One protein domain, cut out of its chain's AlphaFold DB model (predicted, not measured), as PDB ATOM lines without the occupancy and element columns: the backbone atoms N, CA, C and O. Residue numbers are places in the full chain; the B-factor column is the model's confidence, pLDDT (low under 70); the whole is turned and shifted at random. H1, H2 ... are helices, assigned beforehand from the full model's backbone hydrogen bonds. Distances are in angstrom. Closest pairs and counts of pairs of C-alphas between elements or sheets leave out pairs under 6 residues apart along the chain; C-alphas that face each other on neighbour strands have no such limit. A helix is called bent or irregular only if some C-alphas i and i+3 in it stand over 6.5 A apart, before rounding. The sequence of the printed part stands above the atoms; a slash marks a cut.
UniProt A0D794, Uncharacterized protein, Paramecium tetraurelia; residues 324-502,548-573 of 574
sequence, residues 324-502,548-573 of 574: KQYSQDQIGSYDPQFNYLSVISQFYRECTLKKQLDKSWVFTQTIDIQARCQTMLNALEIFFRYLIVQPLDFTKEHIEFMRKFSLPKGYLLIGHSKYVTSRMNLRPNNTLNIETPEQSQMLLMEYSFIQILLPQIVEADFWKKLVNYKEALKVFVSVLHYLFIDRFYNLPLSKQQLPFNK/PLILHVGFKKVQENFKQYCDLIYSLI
ATOM      1  N   LYS A 324      19.838  27.502   3.974       52.31
ATOM      2  CA  LYS A 324      21.292  27.385   4.200       52.31
ATOM      3  C   LYS A 324      22.051  27.635   2.901       52.31
ATOM      4  O   LYS A 324      22.931  28.486   2.879       52.31
ATOM      5  N   GLN A 325      21.660  26.916   1.846       52.62
ATOM      6  CA  GLN A 325      22.254  27.022   0.513       52.62
ATOM      7  C   GLN A 325      22.120  28.458  -0.004       52.62
ATOM      8  O   GLN A 325      23.130  29.134  -0.130       52.62
ATOM      9  N   TYR A 326      20.895  28.991  -0.077       54.62
ATOM     10  CA  TYR A 326      20.654  30.371  -0.512       54.62
ATOM     11  C   TYR A 326      21.475  31.428   0.253       54.62
ATOM     12  O   TYR A 326      21.977  32.368  -0.355       54.62
ATOM     13  N   SER A 327      21.636  31.290   1.576       55.12
ATOM     14  CA  SER A 327      22.438  32.236   2.367       55.12
ATOM     15  C   SER A 327      23.936  32.170   2.056       55.12
ATOM     16  O   SER A 327      24.576  33.213   2.003       55.12
ATOM     17  N   GLN A 328      24.479  30.975   1.817       58.41
ATOM     18  CA  GLN A 328      25.890  30.771   1.473       58.41
ATOM     19  C   GLN A 328      26.167  31.183   0.020       58.41
ATOM     20  O   GLN A 328      27.132  31.894  -0.237       58.41
ATOM     21  N   ASP A 329      25.264  30.845  -0.904       60.50
ATOM     22  CA  ASP A 329      25.332  31.247  -2.314       60.50
ATOM     23  C   ASP A 329      25.284  32.783  -2.462       60.50
ATOM     24  O   ASP A 329      26.002  33.363  -3.275       60.50
ATOM     25  N   GLN A 330      24.473  33.468  -1.641       63.19
ATOM     26  CA  GLN A 330      24.427  34.935  -1.590       63.19
ATOM     27  C   GLN A 330      25.711  35.546  -1.011       63.19
ATOM     28  O   GLN A 330      26.189  36.529  -1.569       63.19
ATOM     29  N   ILE A 331      26.302  34.976   0.050       63.06
ATOM     30  CA  ILE A 331      27.609  35.437   0.562       63.06
ATOM     31  C   ILE A 331      28.670  35.319  -0.537       63.06
ATOM     32  O   ILE A 331      29.280  36.324  -0.893       63.06
ATOM     33  N   GLY A 332      28.793  34.143  -1.162       63.28
ATOM     34  CA  GLY A 332      29.750  33.902  -2.246       63.28
ATOM     35  C   GLY A 332      29.585  34.844  -3.446       63.28
ATOM     36  O   GLY A 332      30.558  35.163  -4.126       63.28
ATOM     37  N   SER A 333      28.371  35.351  -3.691       70.94
ATOM     38  CA  SER A 333      28.123  36.364  -4.729       70.94
ATOM     39  C   SER A 333      28.651  37.767  -4.384       70.94
ATOM     40  O   SER A 333      28.898  38.567  -5.289       70.94
ATOM     41  N   TYR A 334      28.863  38.061  -3.096       71.75
ATOM     42  CA  TYR A 334      29.365  39.344  -2.596       71.75
ATOM     43  C   TYR A 334      30.811  39.294  -2.073       71.75
ATOM     44  O   TYR A 334      31.414  40.357  -1.918       71.75
ATOM     45  N   ASP A 335      31.411  38.112  -1.897       66.38
ATOM     46  CA  ASP A 335      32.840  37.938  -1.574       66.38
ATOM     47  C   ASP A 335      33.794  38.786  -2.449       66.38
ATOM     48  O   ASP A 335      34.712  39.395  -1.891       66.38
ATOM     49  N   PRO A 336      33.585  38.955  -3.778       71.38
ATOM     50  CA  PRO A 336      34.431  39.827  -4.601       71.38
ATOM     51  C   PRO A 336      34.403  41.313  -4.205       71.38
ATOM     52  O   PRO A 336      35.298  42.060  -4.596       71.38
ATOM     53  N   GLN A 337      33.402  41.759  -3.438       73.69
ATOM     54  CA  GLN A 337      33.319  43.125  -2.905       73.69
ATOM     55  C   GLN A 337      34.134  43.288  -1.606       73.69
ATOM     56  O   GLN A 337      34.522  44.397  -1.249       73.69
ATOM     57  N   PHE A 338      34.472  42.180  -0.940       71.31
ATOM     58  CA  PHE A 338      35.423  42.088   0.171       71.31
ATOM     59  C   PHE A 338      36.774  41.515  -0.310       71.31
ATOM     60  O   PHE A 338      37.327  40.571   0.259       71.31
ATOM     61  N   ASN A 339      37.321  42.080  -1.392       72.75
ATOM     62  CA  ASN A 339      38.555  41.604  -2.030       72.75
ATOM     63  C   ASN A 339      39.830  41.982  -1.244       72.75
ATOM     64  O   ASN A 339      40.628  42.839  -1.652       72.75
ATOM     65  N   TYR A 340      40.039  41.315  -0.109       82.94
ATOM     66  CA  TYR A 340      41.203  41.508   0.755       82.94
ATOM     67  C   TYR A 340      42.513  40.965   0.164       82.94
ATOM     68  O   TYR A 340      43.574  41.262   0.710       82.94
ATOM     69  N   LEU A 341      42.502  40.263  -0.979       80.38
ATOM     70  CA  LEU A 341      43.726  39.809  -1.666       80.38
ATOM     71  C   LEU A 341      44.687  40.972  -1.961       80.38
ATOM     72  O   LEU A 341      45.907  40.820  -1.858       80.38
ATOM     73  N   SER A 342      44.142  42.148  -2.286       81.75
ATOM     74  CA  SER A 342      44.908  43.381  -2.501       81.75
ATOM     75  C   SER A 342      45.631  43.842  -1.226       81.75
ATOM     76  O   SER A 342      46.845  44.062  -1.250       81.75
ATOM     77  N   VAL A 343      44.916  43.899  -0.097       86.69
ATOM     78  CA  VAL A 343      45.444  44.226   1.238       86.69
ATOM     79  C   VAL A 343      46.486  43.211   1.685       86.69
ATOM     80  O   VAL A 343      47.574  43.601   2.100       86.69
ATOM     81  N   ILE A 344      46.195  41.918   1.545       87.19
ATOM     82  CA  ILE A 344      47.090  40.818   1.912       87.19
ATOM     83  C   ILE A 344      48.395  40.887   1.099       87.19
ATOM     84  O   ILE A 344      49.488  40.767   1.658       87.19
ATOM     85  N   SER A 345      48.303  41.172  -0.203       85.56
ATOM     86  CA  SER A 345      49.468  41.332  -1.083       85.56
ATOM     87  C   SER A 345      50.315  42.559  -0.726       85.56
ATOM     88  O   SER A 345      51.547  42.480  -0.714       85.56
ATOM     89  N   GLN A 346      49.682  43.694  -0.404       88.56
ATOM     90  CA  GLN A 346      50.379  44.917   0.014       88.56
ATOM     91  C   GLN A 346      51.030  44.756   1.396       88.56
ATOM     92  O   GLN A 346      52.200  45.104   1.562       88.56
ATOM     93  N   PHE A 347      50.327  44.134   2.346       91.12
ATOM     94  CA  PHE A 347      50.848  43.734   3.653       91.12
ATOM     95  C   PHE A 347      52.098  42.854   3.523       91.12
ATOM     96  O   PHE A 347      53.130  43.177   4.115       91.12
ATOM     97  N   TYR A 348      52.044  41.793   2.709       89.50
ATOM     98  CA  TYR A 348      53.193  40.920   2.463       89.50
ATOM     99  C   TYR A 348      54.376  41.695   1.864       89.50
ATOM    100  O   TYR A 348      55.502  41.585   2.358       89.50
ATOM    101  N   ARG A 349      54.132  42.525   0.839       89.12
ATOM    102  CA  ARG A 349      55.169  43.341   0.186       89.12
ATOM    103  C   ARG A 349      55.860  44.280   1.177       89.12
ATOM    104  O   ARG A 349      57.085  44.327   1.212       89.12
ATOM    105  N   GLU A 350      55.104  44.996   1.999       90.31
ATOM    106  CA  GLU A 350      55.651  45.933   2.988       90.31
ATOM    107  C   GLU A 350      56.354  45.240   4.153       90.31
ATOM    108  O   GLU A 350      57.426  45.684   4.566       90.31
ATOM    109  N   CYS A 351      55.817  44.125   4.651       88.19
ATOM    110  CA  CYS A 351      56.489  43.335   5.682       88.19
ATOM    111  C   CYS A 351      57.791  42.706   5.161       88.19
ATOM    112  O   CYS A 351      58.746  42.586   5.931       88.19
ATOM    113  N   THR A 352      57.863  42.376   3.864       87.50
ATOM    114  CA  THR A 352      59.105  41.968   3.183       87.50
ATOM    115  C   THR A 352      60.093  43.137   3.119       87.50
ATOM    116  O   THR A 352      61.205  43.029   3.626       87.50
ATOM    117  N   LEU A 353      59.684  44.292   2.572       89.06
ATOM    118  CA  LEU A 353      60.540  45.483   2.438       89.06
ATOM    119  C   LEU A 353      61.106  45.962   3.783       89.06
ATOM    120  O   LEU A 353      62.267  46.355   3.870       89.06
ATOM    121  N   LYS A 354      60.302  45.897   4.848       87.25
ATOM    122  CA  LYS A 354      60.686  46.290   6.211       87.25
ATOM    123  C   LYS A 354      61.363  45.172   7.010       87.25
ATOM    124  O   LYS A 354      61.564  45.356   8.212       87.25
ATOM    125  N   LYS A 355      61.684  44.024   6.396       85.44
ATOM    126  CA  LYS A 355      62.301  42.849   7.049       85.44
ATOM    127  C   LYS A 355      61.588  42.433   8.344       85.44
ATOM    128  O   LYS A 355      62.217  42.123   9.355       85.44
ATOM    129  N   GLN A 356      60.255  42.503   8.344       83.69
ATOM    130  CA  GLN A 356      59.431  42.009   9.452       83.69
ATOM    131  C   GLN A 356      59.210  40.498   9.324       83.69
ATOM    132  O   GLN A 356      59.100  39.827  10.343       83.69
ATOM    133  N   LEU A 357      59.185  39.965   8.095       78.56
ATOM    134  CA  LEU A 357      59.034  38.528   7.829       78.56
ATOM    135  C   LEU A 357      60.310  37.725   8.155       78.56
ATOM    136  O   LEU A 357      60.223  36.580   8.577       78.56
ATOM    137  N   ASP A 358      61.491  38.339   8.050       78.00
ATOM    138  CA  ASP A 358      62.779  37.692   8.366       78.00
ATOM    139  C   ASP A 358      62.985  37.453   9.880       78.00
ATOM    140  O   ASP A 358      63.969  36.844  10.301       78.00
ATOM    141  N   LYS A 359      62.087  37.978  10.721       79.00
ATOM    142  CA  LYS A 359      62.192  37.987  12.183       79.00
ATOM    143  C   LYS A 359      61.202  37.011  12.810       79.00
ATOM    144  O   LYS A 359      60.075  36.870  12.350       79.00
ATOM    145  N   SER A 360      61.590  36.397  13.928       80.38
ATOM    146  CA  SER A 360      60.696  35.513  14.684       80.38
ATOM    147  C   SER A 360      59.526  36.285  15.303       80.38
ATOM    148  O   SER A 360      59.733  37.203  16.098       80.38
ATOM    149  N   TRP A 361      58.296  35.873  14.991       83.38
ATOM    150  CA  TRP A 361      57.069  36.365  15.642       83.38
ATOM    151  C   TRP A 361      56.695  35.521  16.877       83.38
ATOM    152  O   TRP A 361      55.714  35.798  17.564       83.38
ATOM    153  N   VAL A 362      57.493  34.489  17.181       81.25
ATOM    154  CA  VAL A 362      57.262  33.535  18.273       81.25
ATOM    155  C   VAL A 362      57.671  34.161  19.608       81.25
ATOM    156  O   VAL A 362      58.811  34.021  20.055       81.25
ATOM    157  N   PHE A 363      56.750  34.882  20.245       78.62
ATOM    158  CA  PHE A 363      56.975  35.566  21.529       78.62
ATOM    159  C   PHE A 363      56.828  34.643  22.759       78.62
ATOM    160  O   PHE A 363      57.076  35.071  23.882       78.62
ATOM    161  N   THR A 364      56.429  33.380  22.569       74.12
ATOM    162  CA  THR A 364      56.276  32.370  23.636       74.12
ATOM    163  C   THR A 364      57.609  31.853  24.190       74.12
ATOM    164  O   THR A 364      57.637  31.223  25.245       74.12
ATOM    165  N   GLN A 365      58.721  32.132  23.506       73.50
ATOM    166  CA  GLN A 365      60.074  31.892  24.009       73.50
ATOM    167  C   GLN A 365      60.514  33.062  24.898       73.50
ATOM    168  O   GLN A 365      60.303  34.216  24.543       73.50
ATOM    169  N   THR A 366      61.177  32.779  26.021       69.12
ATOM    170  CA  THR A 366      61.567  33.782  27.034       69.12
ATOM    171  C   THR A 366      62.588  34.825  26.564       69.12
ATOM    172  O   THR A 366      62.740  35.859  27.210       69.12
ATOM    173  N   ILE A 367      63.274  34.575  25.448       79.00
ATOM    174  CA  ILE A 367      64.336  35.428  24.904       79.00
ATOM    175  C   ILE A 367      63.746  36.428  23.896       79.00
ATOM    176  O   ILE A 367      62.991  36.053  23.000       79.00
ATOM    177  N   ASP A 368      64.125  37.703  24.020       82.19
ATOM    178  CA  ASP A 368      63.744  38.818  23.137       82.19
ATOM    179  C   ASP A 368      62.237  39.098  23.000       82.19
ATOM    180  O   ASP A 368      61.810  39.696  22.008       82.19
ATOM    181  N   ILE A 369      61.418  38.723  23.995       85.75
ATOM    182  CA  ILE A 369      59.952  38.913  23.978       85.75
ATOM    183  C   ILE A 369      59.564  40.324  23.511       85.75
ATOM    184  O   ILE A 369      58.746  40.451  22.607       85.75
ATOM    185  N   GLN A 370      60.173  41.384  24.058       87.88
ATOM    186  CA  GLN A 370      59.844  42.765  23.675       87.88
ATOM    187  C   GLN A 370      60.112  43.056  22.189       87.88
ATOM    188  O   GLN A 370      59.250  43.606  21.508       87.88
ATOM    189  N   ALA A 371      61.263  42.644  21.649       87.94
ATOM    190  CA  ALA A 371      61.606  42.877  20.245       87.94
ATOM    191  C   ALA A 371      60.709  42.072  19.284       87.94
ATOM    192  O   ALA A 371      60.332  42.564  18.213       87.94
ATOM    193  N   ARG A 372      60.317  40.854  19.680       88.31
ATOM    194  CA  ARG A 372      59.369  40.007  18.937       88.31
ATOM    195  C   ARG A 372      57.955  40.586  18.981       88.31
ATOM    196  O   ARG A 372      57.326  40.711  17.933       88.31
ATOM    197  N   CYS A 373      57.498  41.047  20.148       90.31
ATOM    198  CA  CYS A 373      56.243  41.784  20.300       90.31
ATOM    199  C   CYS A 373      56.228  43.052  19.434       90.31
ATOM    200  O   CYS A 373      55.293  43.245  18.666       90.31
ATOM    201  N   GLN A 374      57.270  43.887  19.474       91.44
ATOM    202  CA  GLN A 374      57.344  45.092  18.642       91.44
ATOM    203  C   GLN A 374      57.309  44.766  17.140       91.44
ATOM    204  O   GLN A 374      56.615  45.444  16.387       91.44
ATOM    205  N   THR A 375      58.010  43.714  16.702       89.38
ATOM    206  CA  THR A 375      57.969  43.230  15.309       89.38
ATOM    207  C   THR A 375      56.548  42.820  14.906       89.38
ATOM    208  O   THR A 375      56.040  43.257  13.874       89.38
ATOM    209  N   MET A 376      55.874  42.045  15.759       89.88
ATOM    210  CA  MET A 376      54.496  41.600  15.554       89.88
ATOM    211  C   MET A 376      53.504  42.772  15.469       89.88
ATOM    212  O   MET A 376      52.647  42.817  14.588       89.88
ATOM    213  N   LEU A 377      53.636  43.755  16.363       92.62
ATOM    214  CA  LEU A 377      52.772  44.937  16.404       92.62
ATOM    215  C   LEU A 377      53.007  45.865  15.207       92.62
ATOM    216  O   LEU A 377      52.045  46.401  14.665       92.62
ATOM    217  N   ASN A 378      54.253  45.993  14.736       91.94
ATOM    218  CA  ASN A 378      54.565  46.702  13.493       91.94
ATOM    219  C   ASN A 378      53.906  46.028  12.279       91.94
ATOM    220  O   ASN A 378      53.373  46.719  11.413       91.94
ATOM    221  N   ALA A 379      53.922  44.693  12.209       90.94
ATOM    222  CA  ALA A 379      53.244  43.952  11.146       90.94
ATOM    223  C   ALA A 379      51.719  44.164  11.197       90.94
ATOM    224  O   ALA A 379      51.105  44.460  10.173       90.94
ATOM    225  N   LEU A 380      51.107  44.106  12.385       92.69
ATOM    226  CA  LEU A 380      49.681  44.407  12.573       92.69
ATOM    227  C   LEU A 380      49.327  45.860  12.220       92.69
ATOM    228  O   LEU A 380      48.277  46.102  11.632       92.69
ATOM    229  N   GLU A 381      50.194  46.830  12.516       92.50
ATOM    230  CA  GLU A 381      50.005  48.220  12.089       92.50
ATOM    231  C   GLU A 381      50.009  48.348  10.559       92.50
ATOM    232  O   GLU A 381      49.123  48.996  10.001       92.50
ATOM    233  N   ILE A 382      50.959  47.699   9.874       92.00
ATOM    234  CA  ILE A 382      51.005  47.642   8.404       92.00
ATOM    235  C   ILE A 382      49.716  47.011   7.862       92.00
ATOM    236  O   ILE A 382      49.114  47.556   6.941       92.00
ATOM    237  N   PHE A 383      49.271  45.899   8.450       92.56
ATOM    238  CA  PHE A 383      48.045  45.211   8.050       92.56
ATOM    239  C   PHE A 383      46.813  46.119   8.163       92.56
ATOM    240  O   PHE A 383      46.122  46.338   7.170       92.56
ATOM    241  N   PHE A 384      46.572  46.717   9.337       92.56
ATOM    242  CA  PHE A 384      45.420  47.599   9.535       92.56
ATOM    243  C   PHE A 384      45.476  48.864   8.680       92.56
ATOM    244  O   PHE A 384      44.434  49.301   8.199       92.56
ATOM    245  N   ARG A 385      46.664  49.427   8.424       91.50
ATOM    246  CA  ARG A 385      46.813  50.566   7.505       91.50
ATOM    247  C   ARG A 385      46.248  50.246   6.120       91.50
ATOM    248  O   ARG A 385      45.532  51.071   5.564       91.50
ATOM    249  N   TYR A 386      46.545  49.067   5.576       90.25
ATOM    250  CA  TYR A 386      46.004  48.654   4.280       90.25
ATOM    251  C   TYR A 386      44.525  48.276   4.353       90.25
ATOM    252  O   TYR A 386      43.772  48.639   3.457       90.25
ATOM    253  N   LEU A 387      44.093  47.653   5.451       88.12
ATOM    254  CA  LEU A 387      42.691  47.308   5.702       88.12
ATOM    255  C   LEU A 387      41.762  48.540   5.773       88.12
ATOM    256  O   LEU A 387      40.608  48.458   5.370       88.12
ATOM    257  N   ILE A 388      42.260  49.675   6.277       87.50
ATOM    258  CA  ILE A 388      41.512  50.941   6.404       87.50
ATOM    259  C   ILE A 388      41.501  51.744   5.091       87.50
ATOM    260  O   ILE A 388      40.541  52.454   4.812       87.50
ATOM    261  N   VAL A 389      42.569  51.662   4.290       83.56
ATOM    262  CA  VAL A 389      42.724  52.437   3.038       83.56
ATOM    263  C   VAL A 389      42.164  51.688   1.814       83.56
ATOM    264  O   VAL A 389      42.103  52.240   0.717       83.56
ATOM    265  N   GLN A 390      41.734  50.436   1.981       78.94
ATOM    266  CA  GLN A 390      41.143  49.639   0.912       78.94
ATOM    267  C   GLN A 390      39.835  50.266   0.384       78.94
ATOM    268  O   GLN A 390      38.928  50.528   1.177       78.94
ATOM    269  N   PRO A 391      39.677  50.439  -0.943       71.06
ATOM    270  CA  PRO A 391      38.383  50.771  -1.527       71.06
ATOM    271  C   PRO A 391      37.432  49.573  -1.388       71.06
ATOM    272  O   PRO A 391      37.712  48.480  -1.882       71.06
ATOM    273  N   LEU A 392      36.315  49.787  -0.692       75.81
ATOM    274  CA  LEU A 392      35.241  48.813  -0.493       75.81
ATOM    275  C   LEU A 392      33.992  49.294  -1.240       75.81
ATOM    276  O   LEU A 392      33.128  49.963  -0.673       75.81
ATOM    277  N   ASP A 393      33.916  48.965  -2.530       72.06
ATOM    278  CA  ASP A 393      32.790  49.325  -3.397       72.06
ATOM    279  C   ASP A 393      31.620  48.347  -3.208       72.06
ATOM    280  O   ASP A 393      31.413  47.410  -3.985       72.06
ATOM    281  N   PHE A 394      30.840  48.558  -2.147       79.25
ATOM    282  CA  PHE A 394      29.637  47.768  -1.905       79.25
ATOM    283  C   PHE A 394      28.488  48.189  -2.832       79.25
ATOM    284  O   PHE A 394      28.070  49.349  -2.858       79.25
ATOM    285  N   THR A 395      27.915  47.234  -3.571       81.88
ATOM    286  CA  THR A 395      26.723  47.499  -4.392       81.88
ATOM    287  C   THR A 395      25.512  47.800  -3.507       81.88
ATOM    288  O   THR A 395      25.425  47.346  -2.367       81.88
ATOM    289  N   LYS A 396      24.515  48.528  -4.034       80.88
ATOM    290  CA  LYS A 396      23.269  48.817  -3.292       80.88
ATOM    291  C   LYS A 396      22.586  47.544  -2.778       80.88
ATOM    292  O   LYS A 396      22.090  47.534  -1.657       80.88
ATOM    293  N   GLU A 397      22.613  46.473  -3.569       78.94
ATOM    294  CA  GLU A 397      22.085  45.155  -3.198       78.94
ATOM    295  C   GLU A 397      22.860  44.532  -2.029       78.94
ATOM    296  O   GLU A 397      22.246  44.028  -1.087       78.94
ATOM    297  N   HIS A 398      24.191  44.641  -2.033       78.19
ATOM    298  CA  HIS A 398      25.042  44.160  -0.948       78.19
ATOM    299  C   HIS A 398      24.879  44.995   0.335       78.19
ATOM    300  O   HIS A 398      24.771  44.435   1.426       78.19
ATOM    301  N   ILE A 399      24.757  46.322   0.228       78.62
ATOM    302  CA  ILE A 399      24.422  47.196   1.366       78.62
ATOM    303  C   ILE A 399      23.040  46.829   1.922       78.62
ATOM    304  O   ILE A 399      22.873  46.708   3.134       78.62
ATOM    305  N   GLU A 400      22.043  46.587   1.068       75.88
ATOM    306  CA  GLU A 400      20.732  46.100   1.504       75.88
ATOM    307  C   GLU A 400      20.795  44.720   2.171       75.88
ATOM    308  O   GLU A 400      20.087  44.492   3.150       75.88
ATOM    309  N   PHE A 401      21.618  43.801   1.667       75.56
ATOM    310  CA  PHE A 401      21.868  42.485   2.257       75.56
ATOM    311  C   PHE A 401      22.493  42.618   3.656       75.56
ATOM    312  O   PHE A 401      21.954  42.075   4.621       75.56
ATOM    313  N   MET A 402      23.524  43.453   3.810       74.81
ATOM    314  CA  MET A 402      24.146  43.752   5.107       74.81
ATOM    315  C   MET A 402      23.203  44.477   6.080       74.81
ATOM    316  O   MET A 402      23.169  44.165   7.276       74.81
ATOM    317  N   ARG A 403      22.349  45.383   5.590       73.50
ATOM    318  CA  ARG A 403      21.251  45.970   6.382       73.50
ATOM    319  C   ARG A 403      20.248  44.898   6.819       73.50
ATOM    320  O   ARG A 403      19.854  44.864   7.980       73.50
ATOM    321  N   LYS A 404      19.890  43.951   5.944       68.50
ATOM    322  CA  LYS A 404      19.007  42.811   6.267       68.50
ATOM    323  C   LYS A 404      19.621  41.828   7.284       68.50
ATOM    324  O   LYS A 404      18.854  41.071   7.875       68.50
ATOM    325  N   PHE A 405      20.929  41.870   7.564       62.59
ATOM    326  CA  PHE A 405      21.553  41.181   8.713       62.59
ATOM    327  C   PHE A 405      21.515  41.970  10.025       62.59
ATOM    328  O   PHE A 405      21.639  41.384  11.093       62.59
ATOM    329  N   SER A 406      21.388  43.293   9.981       60.50
ATOM    330  CA  SER A 406      21.527  44.169  11.155       60.50
ATOM    331  C   SER A 406      20.194  44.726  11.673       60.50
ATOM    332  O   SER A 406      20.186  45.511  12.623       60.50
ATOM    333  N   LEU A 407      19.073  44.278  11.094       60.97
ATOM    334  CA  LEU A 407      17.706  44.654  11.460       60.97
ATOM    335  C   LEU A 407      17.021  43.636  12.399       60.97
ATOM    336  O   LEU A 407      17.266  42.430  12.303       60.97
ATOM    337  N   PRO A 408      16.068  44.074  13.247       52.41
ATOM    338  CA  PRO A 408      15.157  43.170  13.947       52.41
ATOM    339  C   PRO A 408      14.350  42.321  12.951       52.41
ATOM    340  O   PRO A 408      13.734  42.856  12.030       52.41
ATOM    341  N   LYS A 409      14.315  40.996  13.156       51.81
ATOM    342  CA  LYS A 409      13.821  39.972  12.201       51.81
ATOM    343  C   LYS A 409      14.668  39.810  10.927       51.81
ATOM    344  O   LYS A 409      14.201  39.180   9.980       51.81
ATOM    345  N   GLY A 410      15.890  40.339  10.911       52.69
ATOM    346  CA  GLY A 410      16.871  40.090   9.862       52.69
ATOM    347  C   GLY A 410      17.275  38.618   9.744       52.69
ATOM    348  O   GLY A 410      16.936  37.788  10.595       52.69
ATOM    349  N   TYR A 411      18.008  38.299   8.680       51.94
ATOM    350  CA  TYR A 411      18.490  36.945   8.419       51.94
ATOM    351  C   TYR A 411      19.648  36.579   9.352       51.94
ATOM    352  O   TYR A 411      20.591  37.345   9.511       51.94
ATOM    353  N   LEU A 412      19.588  35.380   9.933       51.69
ATOM    354  CA  LEU A 412      20.707  34.782  10.656       51.69
ATOM    355  C   LEU A 412      21.611  34.014   9.691       51.69
ATOM    356  O   LEU A 412      21.118  33.155   8.953       51.69
ATOM    357  N   LEU A 413      22.923  34.255   9.756       52.16
ATOM    358  CA  LEU A 413      23.895  33.355   9.147       52.16
ATOM    359  C   LEU A 413      24.036  32.084   9.988       52.16
ATOM    360  O   LEU A 413      23.739  32.030  11.183       52.16
ATOM    361  N   ILE A 414      24.499  31.023   9.345       49.97
ATOM    362  CA  ILE A 414      24.852  29.778  10.022       49.97
ATOM    363  C   ILE A 414      26.358  29.817  10.227       49.97
ATOM    364  O   ILE A 414      27.084  30.092   9.281       49.97
ATOM    365  N   GLY A 415      26.811  29.560  11.454       53.66
ATOM    366  CA  GLY A 415      28.224  29.696  11.815       53.66
ATOM    367  C   GLY A 415      28.582  30.969  12.588       53.66
ATOM    368  O   GLY A 415      29.761  31.158  12.869       53.66
ATOM    369  N   HIS A 416      27.606  31.799  13.000       63.56
ATOM    370  CA  HIS A 416      27.850  32.832  14.020       63.56
ATOM    371  C   HIS A 416      28.516  32.206  15.245       63.56
ATOM    372  O   HIS A 416      28.034  31.217  15.803       63.56
ATOM    373  N   SER A 417      29.637  32.774  15.659       66.88
ATOM    374  CA  SER A 417      30.468  32.242  16.722       66.88
ATOM    375  C   SER A 417      29.723  32.276  18.061       66.88
ATOM    376  O   SER A 417      28.851  33.121  18.295       66.88
ATOM    377  N   LYS A 418      30.071  31.371  18.985       68.00
ATOM    378  CA  LYS A 418      29.419  31.291  20.307       68.00
ATOM    379  C   LYS A 418      29.462  32.621  21.085       68.00
ATOM    380  O   LYS A 418      28.590  32.899  21.910       68.00
ATOM    381  N   TYR A 419      30.441  33.469  20.772       74.00
ATOM    382  CA  TYR A 419      30.551  34.840  21.250       74.00
ATOM    383  C   TYR A 419      29.288  35.652  20.944       74.00
ATOM    384  O   TYR A 419      28.605  36.125  21.858       74.00
ATOM    385  N   VAL A 420      28.960  35.764  19.655       75.50
ATOM    386  CA  VAL A 420      27.863  36.582  19.137       75.50
ATOM    387  C   VAL A 420      26.521  35.947  19.464       75.50
ATOM    388  O   VAL A 420      25.627  36.646  19.940       75.50
ATOM    389  N   THR A 421      26.392  34.621  19.339       71.00
ATOM    390  CA  THR A 421      25.143  33.929  19.700       71.00
ATOM    391  C   THR A 421      24.771  34.089  21.177       71.00
ATOM    392  O   THR A 421      23.594  34.013  21.506       71.00
ATOM    393  N   SER A 422      25.735  34.350  22.070       69.00
ATOM    394  CA  SER A 422      25.476  34.599  23.499       69.00
ATOM    395  C   SER A 422      25.103  36.050  23.845       69.00
ATOM    396  O   SER A 422      24.478  36.293  24.881       69.00
ATOM    397  N   ARG A 423      25.474  37.014  22.991       76.81
ATOM    398  CA  ARG A 423      25.234  38.464  23.157       76.81
ATOM    399  C   ARG A 423      24.047  38.983  22.338       76.81
ATOM    400  O   ARG A 423      23.539  40.065  22.618       76.81
ATOM    401  N   MET A 424      23.584  38.198  21.368       70.94
ATOM    402  CA  MET A 424      22.404  38.459  20.542       70.94
ATOM    403  C   MET A 424      21.280  37.504  20.918       70.94
ATOM    404  O   MET A 424      21.535  36.324  21.136       70.94
ATOM    405  N   ASN A 425      20.025  37.959  20.963       63.38
ATOM    406  CA  ASN A 425      18.923  37.084  21.371       63.38
ATOM    407  C   ASN A 425      18.385  36.216  20.208       63.38
ATOM    408  O   ASN A 425      17.274  36.409  19.706       63.38
ATOM    409  N   LEU A 426      19.221  35.272  19.762       57.44
ATOM    410  CA  LEU A 426      19.015  34.371  18.622       57.44
ATOM    411  C   LEU A 426      18.023  33.241  18.923       57.44
ATOM    412  O   LEU A 426      18.389  32.155  19.383       57.44
ATOM    413  N   ARG A 427      16.738  33.468  18.654       52.25
ATOM    414  CA  ARG A 427      15.712  32.445  18.906       52.25
ATOM    415  C   ARG A 427      15.915  31.218  17.997       52.25
ATOM    416  O   ARG A 427      16.276  31.397  16.837       52.25
ATOM    417  N   PRO A 428      15.541  29.994  18.434       42.62
ATOM    418  CA  PRO A 428      15.561  28.773  17.605       42.62
ATOM    419  C   PRO A 428      14.675  28.792  16.338       42.62
ATOM    420  O   PRO A 428      14.548  27.775  15.667       42.62
ATOM    421  N   ASN A 429      14.072  29.937  16.004       48.44
ATOM    422  CA  ASN A 429      13.315  30.200  14.782       48.44
ATOM    423  C   ASN A 429      13.852  31.474  14.090       48.44
ATOM    424  O   ASN A 429      13.099  32.415  13.868       48.44
ATOM    425  N   ASN A 430      15.158  31.502  13.798       52.16
ATOM    426  CA  ASN A 430      15.908  32.419  12.916       52.16
ATOM    427  C   ASN A 430      15.780  33.952  13.099       52.16
ATOM    428  O   ASN A 430      16.485  34.686  12.415       52.16
ATOM    429  N   THR A 431      14.932  34.470  13.988       58.81
ATOM    430  CA  THR A 431      14.751  35.920  14.154       58.81
ATOM    431  C   THR A 431      15.844  36.533  15.021       58.81
ATOM    432  O   THR A 431      15.920  36.239  16.218       58.81
ATOM    433  N   LEU A 432      16.597  37.466  14.442       62.09
ATOM    434  CA  LEU A 432      17.417  38.424  15.176       62.09
ATOM    435  C   LEU A 432      16.539  39.357  16.024       62.09
ATOM    436  O   LEU A 432      15.652  40.026  15.490       62.09
ATOM    437  N   ASN A 433      16.800  39.423  17.332       63.00
ATOM    438  CA  ASN A 433      16.341  40.517  18.188       63.00
ATOM    439  C   ASN A 433      17.568  41.359  18.538       63.00
ATOM    440  O   ASN A 433      18.437  40.904  19.284       63.00
ATOM    441  N   ILE A 434      17.649  42.538  17.927       67.19
ATOM    442  CA  ILE A 434      18.749  43.485  18.079       67.19
ATOM    443  C   ILE A 434      18.197  44.671  18.852       67.19
ATOM    444  O   ILE A 434      17.168  45.231  18.472       67.19
ATOM    445  N   GLU A 435      18.856  45.001  19.954       65.69
ATOM    446  CA  GLU A 435      18.400  45.984  20.935       65.69
ATOM    447  C   GLU A 435      19.330  47.211  20.983       65.69
ATOM    448  O   GLU A 435      18.888  48.273  21.415       65.69
ATOM    449  N   THR A 436      20.578  47.114  20.487       76.94
ATOM    450  CA  THR A 436      21.528  48.247  20.434       76.94
ATOM    451  C   THR A 436      22.292  48.374  19.096       76.94
ATOM    452  O   THR A 436      22.436  47.390  18.366       76.94
ATOM    453  N   PRO A 437      22.825  49.565  18.747       79.12
ATOM    454  CA  PRO A 437      23.661  49.756  17.554       79.12
ATOM    455  C   PRO A 437      24.972  48.953  17.567       79.12
ATOM    456  O   PRO A 437      25.424  48.474  16.529       79.12
ATOM    457  N   GLU A 438      25.580  48.774  18.740       81.75
ATOM    458  CA  GLU A 438      26.834  48.036  18.931       81.75
ATOM    459  C   GLU A 438      26.638  46.535  18.691       81.75
ATOM    460  O   GLU A 438      27.528  45.860  18.180       81.75
ATOM    461  N   GLN A 439      25.448  46.019  19.010       80.12
ATOM    462  CA  GLN A 439      25.020  44.672  18.652       80.12
ATOM    463  C   GLN A 439      24.943  44.495  17.121       80.12
ATOM    464  O   GLN A 439      25.476  43.511  16.600       80.12
ATOM    465  N   SER A 440      24.371  45.455  16.377       78.69
ATOM    466  CA  SER A 440      24.438  45.459  14.902       78.69
ATOM    467  C   SER A 440      25.885  45.506  14.398       78.69
ATOM    468  O   SER A 440      26.239  44.736  13.508       78.69
ATOM    469  N   GLN A 441      26.734  46.368  14.972       83.81
ATOM    470  CA  GLN A 441      28.146  46.475  14.585       83.81
ATOM    471  C   GLN A 441      28.897  45.154  14.828       83.81
ATOM    472  O   GLN A 441      29.657  44.726  13.968       83.81
ATOM    473  N   MET A 442      28.642  44.465  15.944       84.69
ATOM    474  CA  MET A 442      29.248  43.166  16.261       84.69
ATOM    475  C   MET A 442      28.903  42.078  15.227       84.69
ATOM    476  O   MET A 442      29.798  41.337  14.827       84.69
ATOM    477  N   LEU A 443      27.649  41.992  14.756       78.81
ATOM    478  CA  LEU A 443      27.258  41.055  13.684       78.81
ATOM    479  C   LEU A 443      27.978  41.347  12.367       78.81
ATOM    480  O   LEU A 443      28.476  40.434  11.714       78.81
ATOM    481  N   LEU A 444      28.019  42.622  11.980       80.06
ATOM    482  CA  LEU A 444      28.644  43.063  10.734       80.06
ATOM    483  C   LEU A 444      30.157  42.822  10.758       80.06
ATOM    484  O   LEU A 444      30.722  42.365   9.769       80.06
ATOM    485  N   MET A 445      30.789  43.053  11.911       84.50
ATOM    486  CA  MET A 445      32.196  42.732  12.133       84.50
ATOM    487  C   MET A 445      32.465  41.231  12.144       84.50
ATOM    488  O   MET A 445      33.486  40.808  11.623       84.50
ATOM    489  N   GLU A 446      31.578  40.407  12.702       80.50
ATOM    490  CA  GLU A 446      31.734  38.954  12.626       80.50
ATOM    491  C   GLU A 446      31.636  38.446  11.184       80.50
ATOM    492  O   GLU A 446      32.428  37.598  10.780       80.50
ATOM    493  N   TYR A 447      30.710  38.990  10.394       79.00
ATOM    494  CA  TYR A 447      30.592  38.676   8.975       79.00
ATOM    495  C   TYR A 447      31.863  39.065   8.201       79.00
ATOM    496  O   TYR A 447      32.505  38.193   7.616       79.00
ATOM    497  N   SER A 448      32.293  40.331   8.260       80.19
ATOM    498  CA  SER A 448      33.462  40.793   7.496       80.19
ATOM    499  C   SER A 448      34.777  40.160   7.961       80.19
ATOM    500  O   SER A 448      35.602  39.769   7.135       80.19
ATOM    501  N   PHE A 449      34.989  40.020   9.276       82.88
ATOM    502  CA  PHE A 449      36.236  39.485   9.821       82.88
ATOM    503  C   PHE A 449      36.263  37.953   9.867       82.88
ATOM    504  O   PHE A 449      37.178  37.356   9.305       82.88
ATOM    505  N   ILE A 450      35.308  37.309  10.545       76.31
ATOM    506  CA  ILE A 450      35.388  35.869  10.848       76.31
ATOM    507  C   ILE A 450      35.007  35.015   9.637       76.31
ATOM    508  O   ILE A 450      35.638  33.985   9.422       76.31
ATOM    509  N   GLN A 451      34.002  35.424   8.854       73.69
ATOM    510  CA  GLN A 451      33.515  34.617   7.725       73.69
ATOM    511  C   GLN A 451      34.282  34.870   6.417       73.69
ATOM    512  O   GLN A 451      34.377  33.950   5.615       73.69
ATOM    513  N   ILE A 452      34.838  36.072   6.205       78.62
ATOM    514  CA  ILE A 452      35.456  36.452   4.917       78.62
ATOM    515  C   ILE A 452      36.964  36.704   5.038       78.62
ATOM    516  O   ILE A 452      37.767  36.014   4.408       78.62
ATOM    517  N   LEU A 453      37.377  37.688   5.843       83.38
ATOM    518  CA  LEU A 453      38.784  38.093   5.924       83.38
ATOM    519  C   LEU A 453      39.679  36.996   6.520       83.38
ATOM    520  O   LEU A 453      40.795  36.781   6.051       83.38
ATOM    521  N   LEU A 454      39.214  36.308   7.564       83.38
ATOM    522  CA  LEU A 454      40.005  35.313   8.281       83.38
ATOM    523  C   LEU A 454      40.352  34.073   7.426       83.38
ATOM    524  O   LEU A 454      41.533  33.718   7.415       83.38
ATOM    525  N   PRO A 455      39.423  33.454   6.665       77.75
ATOM    526  CA  PRO A 455      39.773  32.434   5.673       77.75
ATOM    527  C   PRO A 455      40.820  32.914   4.661       77.75
ATOM    528  O   PRO A 455      41.864  32.278   4.528       77.75
ATOM    529  N   GLN A 456      40.619  34.091   4.049       80.50
ATOM    530  CA  GLN A 456      41.572  34.657   3.081       80.50
ATOM    531  C   GLN A 456      42.968  34.888   3.687       80.50
ATOM    532  O   GLN A 456      43.970  34.695   3.004       80.50
ATOM    533  N   ILE A 457      43.060  35.278   4.966       85.00
ATOM    534  CA  ILE A 457      44.342  35.363   5.681       85.00
ATOM    535  C   ILE A 457      44.967  33.974   5.819       85.00
ATOM    536  O   ILE A 457      46.147  33.827   5.520       85.00
ATOM    537  N   VAL A 458      44.223  32.980   6.310       81.50
ATOM    538  CA  VAL A 458      44.764  31.654   6.650       81.50
ATOM    539  C   VAL A 458      45.239  30.903   5.409       81.50
ATOM    540  O   VAL A 458      46.326  30.332   5.433       81.50
ATOM    541  N   GLU A 459      44.476  30.951   4.320       77.62
ATOM    542  CA  GLU A 459      44.774  30.251   3.062       77.62
ATOM    543  C   GLU A 459      45.916  30.894   2.255       77.62
ATOM    544  O   GLU A 459      46.426  30.292   1.309       77.62
ATOM    545  N   ALA A 460      46.359  32.101   2.614       80.56
ATOM    546  CA  ALA A 460      47.315  32.851   1.813       80.56
ATOM    547  C   ALA A 460      48.707  32.185   1.743       80.56
ATOM    548  O   ALA A 460      49.484  32.174   2.701       80.56
ATOM    549  N   ASP A 461      49.086  31.715   0.551       77.88
ATOM    550  CA  ASP A 461      50.327  30.963   0.301       77.88
ATOM    551  C   ASP A 461      51.621  31.641   0.778       77.88
ATOM    552  O   ASP A 461      52.617  30.963   1.039       77.88
ATOM    553  N   PHE A 462      51.642  32.972   0.908       77.50
ATOM    554  CA  PHE A 462      52.837  33.685   1.356       77.50
ATOM    555  C   PHE A 462      53.269  33.289   2.775       77.50
ATOM    556  O   PHE A 462      54.466  33.371   3.058       77.50
ATOM    557  N   TRP A 463      52.356  32.819   3.641       79.06
ATOM    558  CA  TRP A 463      52.724  32.335   4.975       79.06
ATOM    559  C   TRP A 463      53.771  31.228   4.879       79.06
ATOM    560  O   TRP A 463      54.741  31.265   5.621       79.06
ATOM    561  N   LYS A 464      53.674  30.323   3.896       77.50
ATOM    562  CA  LYS A 464      54.604  29.193   3.696       77.50
ATOM    563  C   LYS A 464      56.074  29.624   3.495       77.50
ATOM    564  O   LYS A 464      56.962  28.782   3.575       77.50
ATOM    565  N   LYS A 465      56.345  30.918   3.259       72.38
ATOM    566  CA  LYS A 465      57.690  31.515   3.132       72.38
ATOM    567  C   LYS A 465      58.310  31.954   4.469       72.38
ATOM    568  O   LYS A 465      59.493  32.273   4.504       72.38
ATOM    569  N   LEU A 466      57.531  32.001   5.552       70.69
ATOM    570  CA  LEU A 466      57.991  32.382   6.889       70.69
ATOM    571  C   LEU A 466      58.630  31.203   7.634       70.69
ATOM    572  O   LEU A 466      58.100  30.088   7.658       70.69
ATOM    573  N   VAL A 467      59.721  31.477   8.350       68.88
ATOM    574  CA  VAL A 467      60.266  30.534   9.336       68.88
ATOM    575  C   VAL A 467      59.237  30.353  10.456       68.88
ATOM    576  O   VAL A 467      58.743  31.329  11.015       68.88
ATOM    577  N   ASN A 468      58.898  29.101  10.781       78.62
ATOM    578  CA  ASN A 468      57.840  28.749  11.739       78.62
ATOM    579  C   ASN A 468      56.467  29.377  11.415       78.62
ATOM    580  O   ASN A 468      55.723  29.754  12.323       78.62
ATOM    581  N   TYR A 469      56.100  29.465  10.128       81.75
ATOM    582  CA  TYR A 469      54.884  30.155   9.675       81.75
ATOM    583  C   TYR A 469      53.591  29.772  10.401       81.75
ATOM    584  O   TYR A 469      52.753  30.636  10.624       81.75
ATOM    585  N   LYS A 470      53.428  28.498  10.787       84.31
ATOM    586  CA  LYS A 470      52.250  28.014  11.525       84.31
ATOM    587  C   LYS A 470      52.062  28.764  12.841       84.31
ATOM    588  O   LYS A 470      50.951  29.153  13.181       84.31
ATOM    589  N   GLU A 471      53.162  28.993  13.547       85.31
ATOM    590  CA  GLU A 471      53.187  29.699  14.821       85.31
ATOM    591  C   GLU A 471      53.016  31.211  14.611       85.31
ATOM    592  O   GLU A 471      52.213  31.835  15.298       85.31
ATOM    593  N   ALA A 472      53.671  31.794  13.600       84.81
ATOM    594  CA  ALA A 472      53.475  33.201  13.236       84.81
ATOM    595  C   ALA A 472      52.011  33.509  12.851       84.81
ATOM    596  O   ALA A 472      51.434  34.483  13.338       84.81
ATOM    597  N   LEU A 473      51.387  32.646  12.042       87.81
ATOM    598  CA  LEU A 473      49.976  32.726  11.661       87.81
ATOM    599  C   LEU A 473      49.057  32.523  12.872       87.81
ATOM    600  O   LEU A 473      48.123  33.299  13.057       87.81
ATOM    601  N   LYS A 474      49.335  31.536  13.735       88.94
ATOM    602  CA  LYS A 474      48.580  31.323  14.977       88.94
ATOM    603  C   LYS A 474      48.608  32.563  15.865       88.94
ATOM    604  O   LYS A 474      47.552  32.989  16.330       88.94
ATOM    605  N   VAL A 475      49.776  33.171  16.078       89.06
ATOM    606  CA  VAL A 475      49.917  34.430  16.826       89.06
ATOM    607  C   VAL A 475      49.106  35.551  16.161       89.06
ATOM    608  O   VAL A 475      48.330  36.219  16.842       89.06
ATOM    609  N   PHE A 476      49.212  35.713  14.840       89.94
ATOM    610  CA  PHE A 476      48.484  36.730  14.074       89.94
ATOM    611  C   PHE A 476      46.962  36.596  14.196       89.94
ATOM    612  O   PHE A 476      46.293  37.543  14.616       89.94
ATOM    613  N   VAL A 477      46.418  35.408  13.932       89.56
ATOM    614  CA  VAL A 477      44.982  35.122  14.066       89.56
ATOM    615  C   VAL A 477      44.514  35.299  15.512       89.56
ATOM    616  O   VAL A 477      43.455  35.882  15.738       89.56
ATOM    617  N   SER A 478      45.310  34.870  16.497       90.25
ATOM    618  CA  SER A 478      44.960  35.017  17.917       90.25
ATOM    619  C   SER A 478      44.847  36.485  18.337       90.25
ATOM    620  O   SER A 478      43.917  36.837  19.059       90.25
ATOM    621  N   VAL A 479      45.739  37.362  17.861       91.19
ATOM    622  CA  VAL A 479      45.656  38.803  18.156       91.19
ATOM    623  C   VAL A 479      44.448  39.447  17.471       91.19
ATOM    624  O   VAL A 479      43.730  40.204  18.119       91.19
ATOM    625  N   LEU A 480      44.171  39.127  16.203       90.44
ATOM    626  CA  LEU A 480      42.978  39.644  15.518       90.44
ATOM    627  C   LEU A 480      41.677  39.176  16.200       90.44
ATOM    628  O   LEU A 480      40.763  39.976  16.404       90.44
ATOM    629  N   HIS A 481      41.610  37.908  16.620       88.06
ATOM    630  CA  HIS A 481      40.472  37.368  17.365       88.06
ATOM    631  C   HIS A 481      40.314  38.030  18.742       88.06
ATOM    632  O   HIS A 481      39.202  38.405  19.118       88.06
ATOM    633  N   TYR A 482      41.422  38.256  19.459       90.25
ATOM    634  CA  TYR A 482      41.421  39.000  20.718       90.25
ATOM    635  C   TYR A 482      40.848  40.410  20.539       90.25
ATOM    636  O   TYR A 482      39.965  40.799  21.296       90.25
ATOM    637  N   LEU A 483      41.302  41.161  19.528       90.88
ATOM    638  CA  LEU A 483      40.843  42.531  19.265       90.88
ATOM    639  C   LEU A 483      39.328  42.594  19.003       90.88
ATOM    640  O   LEU A 483      38.649  43.472  19.538       90.88
ATOM    641  N   PHE A 484      38.787  41.632  18.246       88.75
ATOM    642  CA  PHE A 484      37.343  41.491  18.030       88.75
ATOM    643  C   PHE A 484      36.576  41.251  19.340       88.75
ATOM    644  O   PHE A 484      35.588  41.936  19.605       88.75
ATOM    645  N   ILE A 485      37.038  40.323  20.185       85.75
ATOM    646  CA  ILE A 485      36.398  40.036  21.477       85.75
ATOM    647  C   ILE A 485      36.486  41.248  22.416       85.75
ATOM    648  O   ILE A 485      35.466  41.692  22.938       85.75
ATOM    649  N   ASP A 486      37.676  41.823  22.588       88.50
ATOM    650  CA  ASP A 486      37.967  42.962  23.471       88.50
ATOM    651  C   ASP A 486      37.068  44.174  23.154       88.50
ATOM    652  O   ASP A 486      36.446  44.745  24.053       88.50
ATOM    653  N   ARG A 487      36.883  44.490  21.862       88.56
ATOM    654  CA  ARG A 487      36.030  45.594  21.378       88.56
ATOM    655  C   ARG A 487      34.566  45.479  21.805       88.56
ATOM    656  O   ARG A 487      33.941  46.501  22.082       88.56
ATOM    657  N   PHE A 488      34.021  44.265  21.848       85.50
ATOM    658  CA  PHE A 488      32.602  44.006  22.124       85.50
ATOM    659  C   PHE A 488      32.356  43.370  23.504       85.50
ATOM    660  O   PHE A 488      31.221  43.007  23.823       85.50
ATOM    661  N   TYR A 489      33.400  43.208  24.327       83.88
ATOM    662  CA  TYR A 489      33.360  42.402  25.552       83.88
ATOM    663  C   TYR A 489      32.265  42.851  26.524       83.88
ATOM    664  O   TYR A 489      31.539  42.015  27.069       83.88
ATOM    665  N   ASN A 490      32.100  44.169  26.659       83.25
ATOM    666  CA  ASN A 490      31.153  44.820  27.567       83.25
ATOM    667  C   ASN A 490      29.675  44.700  27.146       83.25
ATOM    668  O   ASN A 490      28.805  45.148  27.893       83.25
ATOM    669  N   LEU A 491      29.363  44.122  25.979       81.38
ATOM    670  CA  LEU A 491      27.972  43.899  25.581       81.38
ATOM    671  C   LEU A 491      27.288  42.892  26.522       81.38
ATOM    672  O   LEU A 491      27.863  41.834  26.804       81.38
ATOM    673  N   PRO A 492      26.058  43.183  26.988       75.62
ATOM    674  CA  PRO A 492      25.351  42.319  27.920       75.62
ATOM    675  C   PRO A 492      25.040  40.959  27.286       75.62
ATOM    676  O   PRO A 492      24.609  40.857  26.139       75.62
ATOM    677  N   LEU A 493      25.226  39.897  28.068       73.06
ATOM    678  CA  LEU A 493      24.839  38.544  27.675       73.06
ATOM    679  C   LEU A 493      23.313  38.392  27.723       73.06
ATOM    680  O   LEU A 493      22.670  38.810  28.692       73.06
ATOM    681  N   SER A 494      22.735  37.726  26.720       67.12
ATOM    682  CA  SER A 494      21.316  37.369  26.742       67.12
ATOM    683  C   SER A 494      21.028  36.434  27.921       67.12
ATOM    684  O   SER A 494      21.738  35.454  28.153       67.12
ATOM    685  N   LYS A 495      19.948  36.713  28.660       57.09
ATOM    686  CA  LYS A 495      19.473  35.848  29.757       57.09
ATOM    687  C   LYS A 495      18.790  34.567  29.262       57.09
ATOM    688  O   LYS A 495      18.491  33.692  30.069       57.09
ATOM    689  N   GLN A 496      18.501  34.455  27.964       56.00
ATOM    690  CA  GLN A 496      17.861  33.272  27.387       56.00
ATOM    691  C   GLN A 496      18.923  32.244  26.974       56.00
ATOM    692  O   GLN A 496      19.924  32.593  26.354       56.00
ATOM    693  N   GLN A 497      18.707  30.965  27.303       49.66
ATOM    694  CA  GLN A 497      19.504  29.884  26.722       49.66
ATOM    695  C   GLN A 497      19.103  29.708  25.259       49.66
ATOM    696  O   GLN A 497      18.020  29.208  24.954       49.66
ATOM    697  N   LEU A 498      19.985  30.123  24.361       49.91
ATOM    698  CA  LEU A 498      19.777  30.027  22.926       49.91
ATOM    699  C   LEU A 498      20.428  28.722  22.459       49.91
ATOM    700  O   LEU A 498      21.616  28.519  22.712       49.91
ATOM    701  N   PRO A 499      19.690  27.802  21.816       46.31
ATOM    702  CA  PRO A 499      20.208  26.487  21.441       46.31
ATOM    703  C   PRO A 499      21.063  26.533  20.158       46.31
ATOM    704  O   PRO A 499      21.087  25.569  19.402       46.31
ATOM    705  N   PHE A 500      21.729  27.656  19.875       46.34
ATOM    706  CA  PHE A 500      22.523  27.853  18.660       46.34
ATOM    707  C   PHE A 500      24.013  27.610  18.935       46.34
ATOM    708  O   PHE A 500      24.526  28.041  19.965       46.34
ATOM    709  N   ASN A 501      24.698  26.916  18.020       49.38
ATOM    710  CA  ASN A 501      26.102  26.491  18.155       49.38
ATOM    711  C   ASN A 501      26.448  25.705  19.438       49.38
ATOM    712  O   ASN A 501      27.587  25.702  19.894       49.38
ATOM    713  N   LYS A 502      25.481  24.951  19.979       52.22
ATOM    714  CA  LYS A 502      25.804  23.794  20.830       52.22
ATOM    715  C   LYS A 502      26.305  22.607  20.010       52.22
ATOM    716  O   LYS A 502      27.147  21.859  20.484       52.22
ATOM    717  N   PRO A 548      51.945  39.038  27.165       88.38
ATOM    718  CA  PRO A 548      53.135  39.823  26.813       88.38
ATOM    719  C   PRO A 548      52.935  40.780  25.628       88.38
ATOM    720  O   PRO A 548      53.591  41.818  25.567       88.38
ATOM    721  N   LEU A 549      52.039  40.446  24.690       89.81
ATOM    722  CA  LEU A 549      51.642  41.334  23.593       89.81
ATOM    723  C   LEU A 549      50.666  42.407  24.081       89.81
ATOM    724  O   LEU A 549      50.837  43.570  23.740       89.81
ATOM    725  N   ILE A 550      49.675  42.028  24.897       90.50
ATOM    726  CA  ILE A 550      48.617  42.934  25.381       90.50
ATOM    727  C   ILE A 550      49.189  44.044  26.278       90.50
ATOM    728  O   ILE A 550      48.764  45.192  26.175       90.50
ATOM    729  N   LEU A 551      50.171  43.730  27.133       90.06
ATOM    730  CA  LEU A 551      50.845  44.728  27.978       90.06
ATOM    731  C   LEU A 551      51.893  45.573  27.238       90.06
ATOM    732  O   LEU A 551      52.439  46.516  27.814       90.06
ATOM    733  N   HIS A 552      52.216  45.250  25.986       91.81
ATOM    734  CA  HIS A 552      53.225  45.984  25.239       91.81
ATOM    735  C   HIS A 552      52.719  47.391  24.882       91.81
ATOM    736  O   HIS A 552      51.615  47.542  24.366       91.81
ATOM    737  N   VAL A 553      53.537  48.433  25.076       88.81
ATOM    738  CA  VAL A 553      53.120  49.847  24.904       88.81
ATOM    739  C   VAL A 553      52.506  50.120  23.520       88.81
ATOM    740  O   VAL A 553      51.504  50.823  23.401       88.81
ATOM    741  N   GLY A 554      53.059  49.505  22.469       88.25
ATOM    742  CA  GLY A 554      52.538  49.598  21.099       88.25
ATOM    743  C   GLY A 554      51.161  48.951  20.857       88.25
ATOM    744  O   GLY A 554      50.536  49.247  19.841       88.25
ATOM    745  N   PHE A 555      50.654  48.100  21.757       93.44
ATOM    746  CA  PHE A 555      49.381  47.389  21.577       93.44
ATOM    747  C   PHE A 555      48.179  48.336  21.522       93.44
ATOM    748  O   PHE A 555      47.275  48.141  20.709       93.44
ATOM    749  N   LYS A 556      48.213  49.427  22.297       92.00
ATOM    750  CA  LYS A 556      47.158  50.450  22.295       92.00
ATOM    751  C   LYS A 556      46.923  51.041  20.897       92.00
ATOM    752  O   LYS A 556      45.780  51.208  20.482       92.00
ATOM    753  N   LYS A 557      47.995  51.282  20.137       93.12
ATOM    754  CA  LYS A 557      47.918  51.787  18.756       93.12
ATOM    755  C   LYS A 557      47.246  50.776  17.818       93.12
ATOM    756  O   LYS A 557      46.481  51.157  16.938       93.12
ATOM    757  N   VAL A 558      47.473  49.480  18.039       93.75
ATOM    758  CA  VAL A 558      46.800  48.406  17.292       93.75
ATOM    759  C   VAL A 558      45.307  48.334  17.649       93.75
ATOM    760  O   VAL A 558      44.488  48.196  16.744       93.75
ATOM    761  N   GLN A 559      44.924  48.517  18.921       93.12
ATOM    762  CA  GLN A 559      43.512  48.650  19.323       93.12
ATOM    763  C   GLN A 559      42.839  49.881  18.686       93.12
ATOM    764  O   GLN A 559      41.702  49.792  18.220       93.12
ATOM    765  N   GLU A 560      43.531  51.022  18.628       93.81
ATOM    766  CA  GLU A 560      43.040  52.251  17.988       93.81
ATOM    767  C   GLU A 560      42.844  52.062  16.471       93.81
ATOM    768  O   GLU A 560      41.797  52.438  15.941       93.81
ATOM    769  N   ASN A 561      43.776  51.394  15.785       93.44
ATOM    770  CA  ASN A 561      43.638  51.035  14.368       93.44
ATOM    771  C   ASN A 561      42.497  50.025  14.129       93.44
ATOM    772  O   ASN A 561      41.700  50.197  13.207       93.44
ATOM    773  N   PHE A 562      42.359  48.999  14.975       92.50
ATOM    774  CA  PHE A 562      41.249  48.044  14.881       92.50
ATOM    775  C   PHE A 562      39.890  48.730  15.070       92.50
ATOM    776  O   PHE A 562      38.941  48.442  14.339       92.50
ATOM    777  N   LYS A 563      39.799  49.690  16.000       92.25
ATOM    778  CA  LYS A 563      38.615  50.541  16.160       92.25
ATOM    779  C   LYS A 563      38.307  51.315  14.873       92.25
ATOM    780  O   LYS A 563      37.158  51.293  14.446       92.25
ATOM    781  N   GLN A 564      39.297  51.959  14.251       92.50
ATOM    782  CA  GLN A 564      39.094  52.700  12.995       92.50
ATOM    783  C   GLN A 564      38.554  51.797  11.878       92.50
ATOM    784  O   GLN A 564      37.612  52.184  11.193       92.50
ATOM    785  N   TYR A 565      39.072  50.572  11.749       90.00
ATOM    786  CA  TYR A 565      38.528  49.576  10.821       90.00
ATOM    787  C   TYR A 565      37.070  49.197  11.146       90.00
ATOM    788  O   TYR A 565      36.226  49.174  10.253       90.00
ATOM    789  N   CYS A 566      36.737  48.969  12.423       88.88
ATOM    790  CA  CYS A 566      35.356  48.685  12.837       88.88
ATOM    791  C   CYS A 566      34.393  49.836  12.523       88.88
ATOM    792  O   CYS A 566      33.236  49.607  12.160       88.88
ATOM    793  N   ASP A 567      34.852  51.072  12.710       88.94
ATOM    794  CA  ASP A 567      34.053  52.274  12.500       88.94
ATOM    795  C   ASP A 567      33.904  52.575  10.986       88.94
ATOM    796  O   ASP A 567      32.833  53.017  10.570       88.94
ATOM    797  N   LEU A 568      34.900  52.229  10.153       87.69
ATOM    798  CA  LEU A 568      34.830  52.238   8.680       87.69
ATOM    799  C   LEU A 568      33.808  51.227   8.138       87.69
ATOM    800  O   LEU A 568      32.896  51.607   7.410       87.69
ATOM    801  N   ILE A 569      33.910  49.946   8.509       83.50
ATOM    802  CA  ILE A 569      32.957  48.915   8.048       83.50
ATOM    803  C   ILE A 569      31.520  49.293   8.426       83.50
ATOM    804  O   ILE A 569      30.590  49.100   7.645       83.50
ATOM    805  N   TYR A 570      31.330  49.879   9.609       84.12
ATOM    806  CA  TYR A 570      30.016  50.312  10.068       84.12
ATOM    807  C   TYR A 570      29.502  51.579   9.363       84.12
ATOM    808  O   TYR A 570      28.290  51.722   9.191       84.12
ATOM    809  N   SER A 571      30.384  52.491   8.932       83.25
ATOM    810  CA  SER A 571      29.983  53.696   8.193       83.25
ATOM    811  C   SER A 571      29.511  53.386   6.773       83.25
ATOM    812  O   SER A 571      28.560  54.013   6.319       83.25
ATOM    813  N   LEU A 572      30.078  52.366   6.122       75.56
ATOM    814  CA  LEU A 572      29.703  51.911   4.772       75.56
ATOM    815  C   LEU A 572      28.290  51.294   4.678       75.56
ATOM    816  O   LEU A 572      27.805  51.013   3.584       75.56
ATOM    817  N   ILE A 573      27.636  51.052   5.819       72.44
ATOM    818  CA  ILE A 573      26.316  50.406   5.910       72.44
ATOM    819  C   ILE A 573      25.232  51.388   6.389       72.44
ATOM    820  O   ILE A 573      24.045  51.145   6.151       72.44
TER     821      ILE A 573
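This is residues 324 to 502 and 548 to 573 of the 574 residues of an uncharacterized protein of Paramecium tetraurelia (UniProt A0D794). Two long helices, H6 and H8, run side by side in opposite directions as the core, and H9 crosses them near the end of H8 and the beginning of H6. H3 lies side by side with part of H9 and makes a helical hairpin with H2, while the short H4 and H5 pack on the first part of H6 and H1 lies loosely nearby. The printed part has 205 residues with nine named helices, H1 to H9 in chain order, no named strand, and is all helix. It is compact, with a radius of gyration of the C-alphas of 18.0 A and spans of 51 by 36 by 28 A.

Find C-alpha 437 at (23.661, 49.756, 17.554); from there H6, residues 437 to 459, runs 32.2 A to C-alpha 459 at (44.774, 30.251, 3.062), with a kink of 28 degrees near residue 449. H6 is irregular, but only just: C-alphas 451 and 454 are 6.6 A apart. H7 is residues 461 to 465, and H8, residues 469 to 488, is 29.0 A long. H9, residues 555 to 571, covers 24.4 A and ends at C-alpha 571, (29.983, 53.696, 8.193). Look earlier for H3, residues 369 to 389, 30.3 A long, and H2, residues 341 to 353. H4 is residues 396 to 406 and H5 residues 418 to 423. H1, residues 324 to 337, is irregular: C-alphas 333 and 336 are 7.2 A apart.

Begin at the hub, H6, which touches four helices. It touches H8 at a shallow tilt of 6 degrees, opposite ways, closest at the C-alphas of Met 442 and Phe 488, 6.8 A. Residues 441 to 445 of H6 touch H9 about perpendicular, but only just, at 71 degrees; C-alphas Gln 441 and Tyr 570 are closest, 6.2 A. H4 touches H6 at C-alphas Ser 406 and Ser 440, 4.9 A. H5 and H6 form a helical hairpin, closest at C-alphas Val 420 and Leu 443, 7.1 A. H3 and H9 touch at a shallow tilt of 18 degrees, the same way, with C-alphas Ile 388 and Tyr 565 closest at 5.5 A. Residues 379 to 387 of H3 touch H2, closest at C-alphas Val 343 and Tyr 386, 5.4 A. H7 and H8 touch only at the corner, and only just, with 3 pairs of C-alphas within 8 A. H1 touches no helix but is near H4 and H6. Every O i to N i+4 pair is within hydrogen-bond range in H2, H3, H4, H5 and H9; in H1 8 of 10 are, in H6 16 of 19, in H8 15 of 16, and in H7 0 of 1, beside 2 of 2 O i to N i+3 pairs.

The two C-alphas farthest apart are those of Ile 367 and Lys 409, 52.3 A. Residues 503 to 547 are not printed, and C-alphas 502 and 548 are 32.2 A apart across this cut. The links H2 to H3, H4 to H5 and H5 to H6 are long. Mean pLDDT of the printed part is 77.5; 48 residues are under 70, among them 324 to 332, 404 to 418, 425 to 435 and 494 to 502.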